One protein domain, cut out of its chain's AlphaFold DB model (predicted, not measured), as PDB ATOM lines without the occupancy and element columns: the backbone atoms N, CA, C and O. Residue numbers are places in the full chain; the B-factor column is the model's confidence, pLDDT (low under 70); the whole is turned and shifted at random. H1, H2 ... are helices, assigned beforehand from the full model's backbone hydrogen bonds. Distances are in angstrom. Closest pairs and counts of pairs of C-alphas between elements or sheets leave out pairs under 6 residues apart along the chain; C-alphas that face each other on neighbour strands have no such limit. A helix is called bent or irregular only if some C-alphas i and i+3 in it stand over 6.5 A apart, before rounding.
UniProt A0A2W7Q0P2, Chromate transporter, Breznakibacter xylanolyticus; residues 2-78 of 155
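This is residues 2 to 78 of the 155 residues of the protein "Chromate transporter" of Breznakibacter xylanolyticus (UniProt A0A2W7Q0P2). A long helical arm sticks out of a small compact head: H3, the longest helix, turns back on itself in a V of two arms, H3a and H3b, and residues 62 to 78 stand free of the rest. In the head, H2 packs across H3a, H1 folds against the beginning of H2 as a helical hairpin, and residues 50 to 61 of H3b pack on H3a. The printed part has 77 residues with three named helices in the order H1, H2, H3 and no named strand; the class is all helix. The whole is loose, with a radius of gyration of the C-alphas of 15.2 A, and spans 51 by 24 by 24 A, the arm making the length.

H3, residues 35 to 76, was assigned as one helix by its hydrogen bonds, but it is bent: C-alphas 47 and 50 are 9.3 A apart. Its arm H3b, residues 50 to 76, measures 37.5 A from first to last C-alpha and ends at C-alpha 76 at (26.252, -53.564, -15.504). H3b is itself irregular, with C-alphas 60 and 63 6.7 A apart, and has a kink of 32 degrees near residue 62. The arm H3a, residues 35 to 47, measures 18.1 A and begins at C-alpha 35 at (26.686, -54.848, -47.246). H2, residues 18 to 30, measures 18.6 A. H1, residues 2 to 12, measures 14.5 A and begins at C-alpha 2 at (22.149, -48.888, -51.954); it is neither bent nor irregular, but only just: C-alphas 9 and 12 are 6.3 A apart.

H3a and H3b touch, H3b with residues 50 to 61 alone; their closest C-alphas, those of Gly 44 and Ala 53, are 4.1 A apart. They run opposite ways at a steep tilt of 38 degrees. H2 touches H3a with residues 24 to 29 alone, closest at the C-alphas of Ser 28 and Asn 38, 5.0 A apart, at a steep tilt of 47 degrees, opposite ways. H1 and H2 form a helical hairpin at a shallow tilt of 29 degrees; H2 touches H1 with residues 18 to 21 alone, and the closest C-alphas, those of Thr 10 and Gln 18, are 6.2 A apart. H1 and H3a are near each other, while H1 and H2 are both apart from H3b. In H2 and H3a every O i to N i+4 pair is within hydrogen-bond range; in H1 6 of 7 are, and in H3b 21 of 23.

The two C-alphas farthest apart, those of Asp 19 and Phe 78, are 51.4 A apart. Without residues 62 to 78 the body has 60 residues and spans 25 by 22 by 16 A. The links H1 to H2 and H2 to H3 are tight. The printed part has no cut; its mean pLDDT is 92.2, and no printed residue is under 70.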
ATOM      1  N   ILE A   2      21.321 -49.044 -50.738       84.75
ATOM      2  CA  ILE A   2      22.149 -48.888 -51.954       84.75
ATOM      3  C   ILE A   2      21.852 -47.598 -52.752       84.75
ATOM      4  O   ILE A   2      22.801 -46.860 -53.004       84.75
ATOM      5  N   PRO A   3      20.585 -47.236 -53.058       88.81
ATOM      6  CA  PRO A   3      20.302 -45.997 -53.792       88.81
ATOM      7  C   PRO A   3      20.741 -44.731 -53.048       88.81
ATOM      8  O   PRO A   3      21.126 -43.749 -53.670       88.81
ATOM      9  N   PHE A   4      20.714 -44.763 -51.711       90.19
ATOM     10  CA  PHE A   4      21.150 -43.646 -50.874       90.19
ATOM     11  C   PHE A   4      22.669 -43.454 -50.945       90.19
ATOM     12  O   PHE A   4      23.134 -42.341 -51.164       90.19
ATOM     13  N   ILE A   5      23.440 -44.542 -50.824       88.75
ATOM     14  CA  ILE A   5      24.903 -44.491 -50.964       88.75
ATOM     15  C   ILE A   5      25.265 -44.037 -52.384       88.75
ATOM     16  O   ILE A   5      26.082 -43.140 -52.553       88.75
ATOM     17  N   GLN A   6      24.611 -44.583 -53.409       88.94
ATOM     18  CA  GLN A   6      24.851 -44.173 -54.789       88.94
ATOM     19  C   GLN A   6      24.587 -42.672 -54.986       88.94
ATOM     20  O   GLN A   6      25.476 -41.954 -55.432       88.94
ATOM     21  N   ALA A   7      23.428 -42.163 -54.562       89.88
ATOM     22  CA  ALA A   7      23.105 -40.740 -54.673       89.88
ATOM     23  C   ALA A   7      24.145 -39.834 -53.985       89.88
ATOM     24  O   ALA A   7      24.536 -38.805 -54.538       89.88
ATOM     25  N   GLU A   8      24.639 -40.222 -52.808       92.44
ATOM     26  CA  GLU A   8      25.615 -39.424 -52.062       92.44
ATOM     27  C   GLU A   8      26.995 -39.411 -52.746       92.44
ATOM     28  O   GLU A   8      27.595 -38.347 -52.912       92.44
ATOM     29  N   PHE A   9      27.495 -40.567 -53.194       90.50
ATOM     30  CA  PHE A   9      28.866 -40.701 -53.699       90.50
ATOM     31  C   PHE A   9      29.015 -40.442 -55.205       90.50
ATOM     32  O   PHE A   9      30.066 -39.948 -55.619       90.50
ATOM     33  N   THR A  10      27.985 -40.704 -56.018       90.62
ATOM     34  CA  THR A  10      28.031 -40.481 -57.476       90.62
ATOM     35  C   THR A  10      27.348 -39.182 -57.894       90.62
ATOM     36  O   THR A  10      27.872 -38.460 -58.734       90.62
ATOM     37  N   THR A  11      26.184 -38.853 -57.320       86.75
ATOM     38  CA  THR A  11      25.383 -37.702 -57.781       86.75
ATOM     39  C   THR A  11      25.760 -36.414 -57.057       86.75
ATOM     40  O   THR A  11      26.011 -35.399 -57.706       86.75
ATOM     41  N   LYS A  12      25.806 -36.448 -55.721       90.81
ATOM     42  CA  LYS A  12      26.023 -35.257 -54.892       90.81
ATOM     43  C   LYS A  12      27.499 -34.891 -54.774       90.81
ATOM     44  O   LYS A  12      27.877 -33.787 -55.152       90.81
ATOM     45  N   ASN A  13      28.333 -35.819 -54.301       89.44
ATOM     46  CA  ASN A  13      29.759 -35.559 -54.082       89.44
ATOM     47  C   ASN A  13      30.625 -35.845 -55.323       89.44
ATOM     48  O   ASN A  13      31.742 -35.341 -55.405       89.44
ATOM     49  N   LYS A  14      30.110 -36.622 -56.292       90.25
ATOM     50  CA  LYS A  14      30.799 -37.005 -57.545       90.25
ATOM     51  C   LYS A  14      32.205 -37.578 -57.323       90.25
ATOM     52  O   LYS A  14      33.107 -37.371 -58.128       90.25
ATOM     53  N   TRP A  15      32.401 -38.282 -56.212       91.38
ATOM     54  CA  TRP A  15      33.680 -38.901 -55.867       91.38
ATOM     55  C   TRP A  15      33.916 -40.218 -56.607       91.38
ATOM     56  O   TRP A  15      35.053 -40.670 -56.699       91.38
ATOM     57  N   LEU A  16      32.844 -40.833 -57.107       92.06
ATOM     58  CA  LEU A  16      32.856 -42.103 -57.823       92.06
ATOM     59  C   LEU A  16      31.991 -42.003 -59.080       92.06
ATOM     60  O   LEU A  16      30.983 -41.289 -59.094       92.06
ATOM     61  N   THR A  17      32.366 -42.740 -60.121       92.94
ATOM     62  CA  THR A  17      31.522 -42.918 -61.307       92.94
ATOM     63  C   THR A  17      30.393 -43.913 -61.030       92.94
ATOM     64  O   THR A  17      30.375 -44.615 -60.016       92.94
ATOM     65  N   GLN A  18      29.412 -43.970 -61.932       90.12
ATOM     66  CA  GLN A  18      28.323 -44.936 -61.810       90.12
ATOM     67  C   GLN A  18      28.833 -46.378 -61.944       90.12
ATOM     68  O   GLN A  18      28.375 -47.241 -61.196       90.12
ATOM     69  N   ASP A  19      29.826 -46.602 -62.807       92.12
ATOM     70  CA  ASP A  19      30.474 -47.901 -63.002       92.12
ATOM     71  C   ASP A  19      31.267 -48.323 -61.756       92.12
ATOM     72  O   ASP A  19      31.103 -49.446 -61.280       92.12
ATOM     73  N   ASP A  20      32.013 -47.398 -61.134       92.62
ATOM     74  CA  ASP A  20      32.704 -47.666 -59.861       92.62
ATOM     75  C   ASP A  20      31.732 -48.155 -58.781       92.62
ATOM     76  O   ASP A  20      32.045 -49.050 -57.995       92.62
ATOM     77  N   MET A  21      30.539 -47.557 -58.722       92.69
ATOM     78  CA  MET A  21      29.533 -47.939 -57.740       92.69
ATOM     79  C   MET A  21      28.991 -49.347 -58.010       92.69
ATOM     80  O   MET A  21      28.763 -50.098 -57.061       92.69
ATOM     81  N   VAL A  22      28.802 -49.719 -59.279       92.69
ATOM     82  CA  VAL A  22      28.378 -51.075 -59.661       92.69
ATOM     83  C   VAL A  22      29.422 -52.103 -59.222       92.69
ATOM     84  O   VAL A  22      29.058 -53.077 -58.556       92.69
ATOM     85  N   ASP A  23      30.703 -51.849 -59.490       93.62
ATOM     86  CA  ASP A  23      31.804 -52.731 -59.088       93.62
ATOM     87  C   ASP A  23      31.891 -52.875 -57.563       93.62
ATOM     88  O   ASP A  23      31.985 -53.984 -57.028       93.62
ATOM     89  N   ILE A  24      31.788 -51.761 -56.832       93.81
ATOM     90  CA  ILE A  24      31.806 -51.756 -55.365       93.81
ATOM     91  C   ILE A  24      30.637 -52.562 -54.797       93.81
ATOM     92  O   ILE A  24      30.826 -53.337 -53.855       93.81
ATOM     93  N   ILE A  25      29.430 -52.409 -55.346       92.38
ATOM     94  CA  ILE A  25      28.258 -53.170 -54.901       92.38
ATOM     95  C   ILE A  25      28.459 -54.663 -55.180       92.38
ATOM     96  O   ILE A  25      28.150 -55.483 -54.312       92.38
ATOM     97  N   ALA A  26      28.990 -55.020 -56.353       92.00
ATOM     98  CA  ALA A  26      29.255 -56.405 -56.724       92.00
ATOM     99  C   ALA A  26      30.263 -57.064 -55.769       92.00
ATOM    100  O   ALA A  26      29.995 -58.139 -55.226       92.00
ATOM    101  N   LEU A  27      31.379 -56.389 -55.479       93.00
ATOM    102  CA  LEU A  27      32.374 -56.857 -54.509       93.00
ATOM    103  C   LEU A  27      31.787 -56.959 -53.095       93.00
ATOM    104  O   LEU A  27      32.004 -57.948 -52.393       93.00
ATOM    105  N   SER A  28      30.988 -55.972 -52.691       93.00
ATOM    106  CA  SER A  28      30.386 -55.921 -51.354       93.00
ATOM    107  C   SER A  28      29.379 -57.037 -51.097       93.00
ATOM    108  O   SER A  28      29.274 -57.489 -49.959       93.00
ATOM    109  N   GLN A  29      28.645 -57.467 -52.129       90.56
ATOM    110  CA  GLN A  29      27.704 -58.589 -52.056       90.56
ATOM    111  C   GLN A  29      28.382 -59.953 -52.203       90.56
ATOM    112  O   GLN A  29      27.837 -60.953 -51.744       90.56
ATOM    113  N   SER A  30      29.558 -60.002 -52.833       90.06
ATOM    114  CA  SER A  30      30.324 -61.243 -52.994       90.06
ATOM    115  C   SER A  30      30.953 -61.713 -51.680       90.06
ATOM    116  O   SER A  30      31.151 -62.910 -51.478       90.06
ATOM    117  N   LEU A  31      31.264 -60.781 -50.774       86.62
ATOM    118  CA  LEU A  31      31.803 -61.091 -49.453       86.62
ATOM    119  C   LEU A  31      30.680 -61.338 -48.432       86.62
ATOM    120  O   LEU A  31      29.714 -60.571 -48.385       86.62
ATOM    121  N   PRO A  32      30.815 -62.350 -47.554       79.56
ATOM    122  CA  PRO A  32      29.881 -62.531 -46.452       79.56
ATOM    123  C   PRO A  32      29.980 -61.343 -45.486       79.56
ATOM    124  O   PRO A  32      31.074 -60.924 -45.113       79.56
ATOM    125  N   GLY A  33      28.839 -60.791 -45.067       84.69
ATOM    126  CA  GLY A  33      28.798 -59.718 -44.074       84.69
ATOM    127  C   GLY A  33      27.720 -58.672 -44.331       84.69
ATOM    128  O   GLY A  33      26.792 -58.861 -45.117       84.69
ATOM    129  N   ILE A  34      27.837 -57.547 -43.627       88.50
ATOM    130  CA  ILE A  34      26.905 -56.425 -43.742       88.50
ATOM    131  C   ILE A  34      27.309 -55.590 -44.956       88.50
ATOM    132  O   ILE A  34      28.358 -54.945 -44.947       88.50
ATOM    133  N   ILE A  35      26.440 -55.545 -45.971       90.50
ATOM    134  CA  ILE A  35      26.686 -54.848 -47.246       90.50
ATOM    135  C   ILE A  35      27.158 -53.403 -47.025       90.50
ATOM    136  O   ILE A  35      28.052 -52.941 -47.727       90.50
ATOM    137  N   ALA A  36      26.602 -52.701 -46.032       88.62
ATOM    138  CA  ALA A  36      26.971 -51.320 -45.721       88.62
ATOM    139  C   ALA A  36      28.436 -51.160 -45.268       88.62
ATOM    140  O   ALA A  36      29.081 -50.199 -45.677       88.62
ATOM    141  N   ILE A  37      28.966 -52.101 -44.475       92.31
ATOM    142  CA  ILE A  37      30.360 -52.069 -44.000       92.31
ATOM    143  C   ILE A  37      31.307 -52.427 -45.145       92.31
ATOM    144  O   ILE A  37      32.274 -51.716 -45.392       92.31
ATOM    145  N   ASN A  38      31.004 -53.488 -45.899       94.12
ATOM    146  CA  ASN A  38      31.828 -53.867 -47.050       94.12
ATOM    147  C   ASN A  38      31.885 -52.728 -48.080       94.12
ATOM    148  O   ASN A  38      32.964 -52.360 -48.542       94.12
ATOM    149  N   SER A  39      30.738 -52.097 -48.360       93.06
ATOM    150  CA  SER A  39      30.667 -50.959 -49.282       93.06
ATOM    151  C   SER A  39      31.489 -49.777 -48.778       93.06
ATOM    152  O   SER A  39      32.211 -49.176 -49.566       93.06
ATOM    153  N   SER A  40      31.432 -49.440 -47.482       93.56
ATOM    154  CA  SER A  40      32.213 -48.317 -46.948       93.56
ATOM    155  C   SER A  40      33.719 -48.565 -47.047       93.56
ATOM    156  O   SER A  40      34.455 -47.661 -47.443       93.56
ATOM    157  N   ILE A  41      34.173 -49.794 -46.788       95.00
ATOM    158  CA  ILE A  41      35.578 -50.198 -46.932       95.00
ATOM    159  C   ILE A  41      36.042 -50.048 -48.383       95.00
ATOM    160  O   ILE A  41      37.076 -49.426 -48.626       95.00
ATOM    161  N   PHE A  42      35.286 -50.571 -49.352       94.56
ATOM    162  CA  PHE A  42      35.657 -50.485 -50.768       94.56
ATOM    163  C   PHE A  42      35.581 -49.061 -51.321       94.56
ATOM    164  O   PHE A  42      36.446 -48.670 -52.104       94.56
ATOM    165  N   ILE A  43      34.615 -48.257 -50.872       94.50
ATOM    166  CA  ILE A  43      34.572 -46.821 -51.177       94.50
ATOM    167  C   ILE A  43      35.831 -46.141 -50.625       94.50
ATOM    168  O   ILE A  43      36.525 -45.445 -51.361       94.50
ATOM    169  N   GLY A  44      36.187 -46.386 -49.360       94.75
ATOM    170  CA  GLY A  44      37.413 -45.856 -48.756       94.75
ATOM    171  C   GLY A  44      38.677 -46.279 -49.511       94.75
ATOM    172  O   GLY A  44      39.562 -45.453 -49.749       94.75
ATOM    173  N   LEU A  45      38.726 -47.539 -49.951       95.69
ATOM    174  CA  LEU A  45      39.807 -48.091 -50.763       95.69
ATOM    175  C   LEU A  45      39.923 -47.383 -52.118       95.69
ATOM    176  O   LEU A  45      41.026 -47.044 -52.538       95.69
ATOM    177  N   ARG A  46      38.797 -47.117 -52.789       94.12
ATOM    178  CA  ARG A  46      38.777 -46.427 -54.087       94.12
ATOM    179  C   ARG A  46      39.205 -44.965 -53.971       94.12
ATOM    180  O   ARG A  46      39.875 -44.466 -54.865       94.12
ATOM    181  N   LEU A  47      38.862 -44.296 -52.867       93.00
ATOM    182  CA  LEU A  47      39.150 -42.871 -52.672       93.00
ATOM    183  C   LEU A  47      40.585 -42.581 -52.228       93.00
ATOM    184  O   LEU A  47      41.182 -41.611 -52.688       93.00
ATOM    185  N   ARG A  48      41.132 -43.359 -51.287       93.50
ATOM    186  CA  ARG A  48      42.461 -43.090 -50.700       93.50
ATOM    187  C   ARG A  48      43.304 -44.349 -50.496       93.50
ATOM    188  O   ARG A  48      44.227 -44.338 -49.685       93.50
ATOM    189  N   GLY A  49      43.003 -45.441 -51.193       94.25
ATOM    190  CA  GLY A  49      43.712 -46.705 -51.019       94.25
ATOM    191  C   GLY A  49      43.550 -47.270 -49.607       94.25
ATOM    192  O   GLY A  49      42.549 -47.044 -48.923       94.25
ATOM    193  N   LEU A  50      44.559 -48.007 -49.150       95.31
ATOM    194  CA  LEU A  50      44.545 -48.686 -47.854       95.31
ATOM    195  C   LEU A  50      44.214 -47.778 -46.644       95.31
ATOM    196  O   LEU A  50      43.369 -48.177 -45.839       95.31
ATOM    197  N   PRO A  51      44.786 -46.562 -46.489       96.19
ATOM    198  CA  PRO A  51      44.437 -45.706 -45.353       96.19
ATOM    199  C   PRO A  51      42.982 -45.221 -45.410       96.19
ATOM    200  O   PRO A  51      42.345 -45.078 -44.367       96.19
ATOM    201  N   GLY A  52      42.424 -45.020 -46.609       95.44
ATOM    202  CA  GLY A  52      41.006 -44.705 -46.778       95.44
ATOM    203  C   GLY A  52      40.099 -45.854 -46.350       95.44
ATOM    204  O   GLY A  52      39.118 -45.628 -45.645       95.44
ATOM    205  N   ALA A  53      40.457 -47.087 -46.715       95.38
ATOM    206  CA  ALA A  53      39.724 -48.289 -46.325       95.38
ATOM    207  C   ALA A  53      39.692 -48.478 -44.799       95.38
ATOM    208  O   ALA A  53      38.629 -48.724 -44.229       95.38
ATOM    209  N   LEU A  54      40.836 -48.299 -44.124       96.25
ATOM    210  CA  LEU A  54      40.932 -48.400 -42.663       96.25
ATOM    211  C   LEU A  54      40.093 -47.332 -41.957       96.25
ATOM    212  O   LEU A  54      39.336 -47.646 -41.040       96.25
ATOM    213  N   MET A  55      40.184 -46.078 -42.406       96.69
ATOM    214  CA  MET A  55      39.403 -44.986 -41.819       96.69
ATOM    215  C   MET A  55      37.903 -45.156 -42.067       96.69
ATOM    216  O   MET A  55      37.110 -44.874 -41.172       96.69
ATOM    217  N   ALA A  56      37.499 -45.666 -43.233       95.12
ATOM    218  CA  ALA A  56      36.101 -45.970 -43.517       95.12
ATOM    219  C   ALA A  56      35.576 -47.128 -42.653       95.12
ATOM    220  O   ALA A  56      34.474 -47.028 -42.106       95.12
ATOM    221  N   ALA A  57      36.369 -48.190 -42.467       94.06
ATOM    222  CA  ALA A  57      36.028 -49.303 -41.584       94.06
ATOM    223  C   ALA A  57      35.809 -48.815 -40.145       94.06
ATOM    224  O   ALA A  57      34.748 -49.038 -39.561       94.06
ATOM    225  N   LEU A  58      36.789 -48.087 -39.599       95.56
ATOM    226  CA  LEU A  58      36.718 -47.540 -38.248       95.56
ATOM    227  C   LEU A  58      35.564 -46.545 -38.117       95.56
ATOM    228  O   LEU A  58      34.751 -46.688 -37.215       95.56
ATOM    229  N   GLY A  59      35.414 -45.603 -39.045       94.94
ATOM    230  CA  GLY A  59      34.319 -44.630 -39.025       94.94
ATOM    231  C   GLY A  59      32.929 -45.272 -39.071       94.94
ATOM    232  O   GLY A  59      31.985 -44.717 -38.518       94.94
ATOM    233  N   THR A  60      32.806 -46.458 -39.673       92.94
ATOM    234  CA  THR A  60      31.539 -47.204 -39.722       92.94
ATOM    235  C   THR A  60      31.299 -48.023 -38.449       92.94
ATOM    236  O   THR A  60      30.176 -48.074 -37.952       92.94
ATOM    237  N   ILE A  61      32.334 -48.675 -37.909       94.19
ATOM    238  CA  ILE A  61      32.213 -49.629 -36.791       94.19
ATOM    239  C   ILE A  61      32.262 -48.923 -35.430       94.19
ATOM    240  O   ILE A  61      31.486 -49.250 -34.530       94.19
ATOM    241  N   LEU A  62      33.162 -47.951 -35.272       95.94
ATOM    242  CA  LEU A  62      33.466 -47.300 -33.998       95.94
ATOM    243  C   LEU A  62      32.237 -46.641 -33.346       95.94
ATOM    244  O   LEU A  62      32.056 -46.840 -32.147       95.94
ATOM    245  N   PRO A  63      31.349 -45.923 -34.070       94.50
ATOM    246  CA  PRO A  63      30.186 -45.293 -33.445       94.50
ATOM    247  C   PRO A  63      29.234 -46.312 -32.812       94.50
ATOM    248  O   PRO A  63      28.801 -46.132 -31.674       94.50
ATOM    249  N   ALA A  64      28.941 -47.408 -33.520       93.81
ATOM    250  CA  ALA A  64      28.083 -48.472 -33.006       93.81
ATOM    251  C   ALA A  64      28.746 -49.188 -31.819       93.81
ATOM    252  O   ALA A  64      28.109 -49.407 -30.792       93.81
ATOM    253  N   PHE A  65      30.042 -49.486 -31.935       95.19
ATOM    254  CA  PHE A  65      30.824 -50.127 -30.882       95.19
ATOM    255  C   PHE A  65      30.862 -49.296 -29.592       95.19
ATOM    256  O   PHE A  65      30.533 -49.800 -28.519       95.19
ATOM    257  N   LEU A  66      31.188 -48.003 -29.697       97.12
ATOM    258  CA  LEU A  66      31.229 -47.089 -28.555       97.12
ATOM    259  C   LEU A  66      29.848 -46.893 -27.929       97.12
ATOM    260  O   LEU A  66      29.737 -46.865 -26.707       97.12
ATOM    261  N   SER A  67      28.796 -46.811 -28.747       96.25
ATOM    262  CA  SER A  67      27.422 -46.683 -28.248       96.25
ATOM    263  C   SER A  67      27.018 -47.889 -27.399       96.25
ATOM    264  O   SER A  67      26.455 -47.721 -26.319       96.25
ATOM    265  N   ILE A  68      27.347 -49.107 -27.845       95.06
ATOM    266  CA  ILE A  68      27.057 -50.333 -27.087       95.06
ATOM    267  C   ILE A  68      27.839 -50.355 -25.773       95.06
ATOM    268  O   ILE A  68      27.251 -50.646 -24.735       95.06
ATOM    269  N   ILE A  69      29.130 -50.009 -25.793       96.06
ATOM    270  CA  ILE A  69      29.947 -49.946 -24.572       96.06
ATOM    271  C   ILE A  69      29.372 -48.935 -23.585       96.06
ATOM    272  O   ILE A  69      29.225 -49.256 -22.411       96.06
ATOM    273  N   ALA A  70      29.014 -47.737 -24.050       95.62
ATOM    274  CA  ALA A  70      28.453 -46.699 -23.194       95.62
ATOM    275  C   ALA A  70      27.178 -47.179 -22.484       95.62
ATOM    276  O   ALA A  70      27.036 -47.001 -21.276       95.62
ATOM    277  N   ILE A  71      26.280 -47.850 -23.215       93.06
ATOM    278  CA  ILE A  71      25.064 -48.439 -22.639       93.06
ATOM    279  C   ILE A  71      25.421 -49.545 -21.641       93.06
ATOM    280  O   ILE A  71      24.867 -49.589 -20.544       93.06
ATOM    281  N   LEU A  72      26.350 -50.428 -22.003       91.94
ATOM    282  CA  LEU A  72      26.722 -51.580 -21.189       91.94
ATOM    283  C   LEU A  72      27.362 -51.161 -19.861       91.94
ATOM    284  O   LEU A  72      27.011 -51.721 -18.828       91.94
ATOM    285  N   VAL A  73      28.218 -50.136 -19.864       93.06
ATOM    286  CA  VAL A  73      28.826 -49.579 -18.643       93.06
ATOM    287  C   VAL A  73      27.760 -49.121 -17.653       93.06
ATOM    288  O   VAL A  73      27.888 -49.376 -16.461       93.06
ATOM    289  N   VAL A  74      26.688 -48.482 -18.128       90.00
ATOM    290  CA  VAL A  74      25.572 -48.085 -17.259       90.00
ATOM    291  C   VAL A  74      24.819 -49.319 -16.763       90.00
ATOM    292  O   VAL A  74      24.510 -49.413 -15.578       90.00
ATOM    293  N   LEU A  75      24.558 -50.271 -17.657       88.19
ATOM    294  CA  LEU A  75      23.673 -51.409 -17.424       88.19
ATOM    295  C   LEU A  75      24.248 -52.460 -16.465       88.19
ATOM    296  O   LEU A  75      23.480 -53.048 -15.705       88.19
ATOM    297  N   VAL A  76      25.571 -52.648 -16.443       87.06
ATOM    298  CA  VAL A  76      26.252 -53.564 -15.504       87.06
ATOM    299  C   VAL A  76      26.005 -53.160 -14.045       87.06
ATOM    300  O   VAL A  76      25.821 -54.024 -13.194       87.06
ATOM    301  N   ASN A  77      25.870 -51.861 -13.745       88.31
ATOM    302  CA  ASN A  77      25.543 -51.404 -12.384       88.31
ATOM    303  C   ASN A  77      24.141 -51.833 -11.913       88.31
ATOM    304  O   ASN A  77      23.843 -51.769 -10.724       88.31
ATOM    305  N   PHE A  78      23.268 -52.246 -12.836       87.69
ATOM    306  CA  PHE A  78      21.897 -52.671 -12.555       87.69
ATOM    307  C   PHE A  78      21.662 -54.151 -12.892       87.69
ATOM    308  O   PHE A  78      20.513 -54.590 -12.934       87.69
TER     309      PHE A  78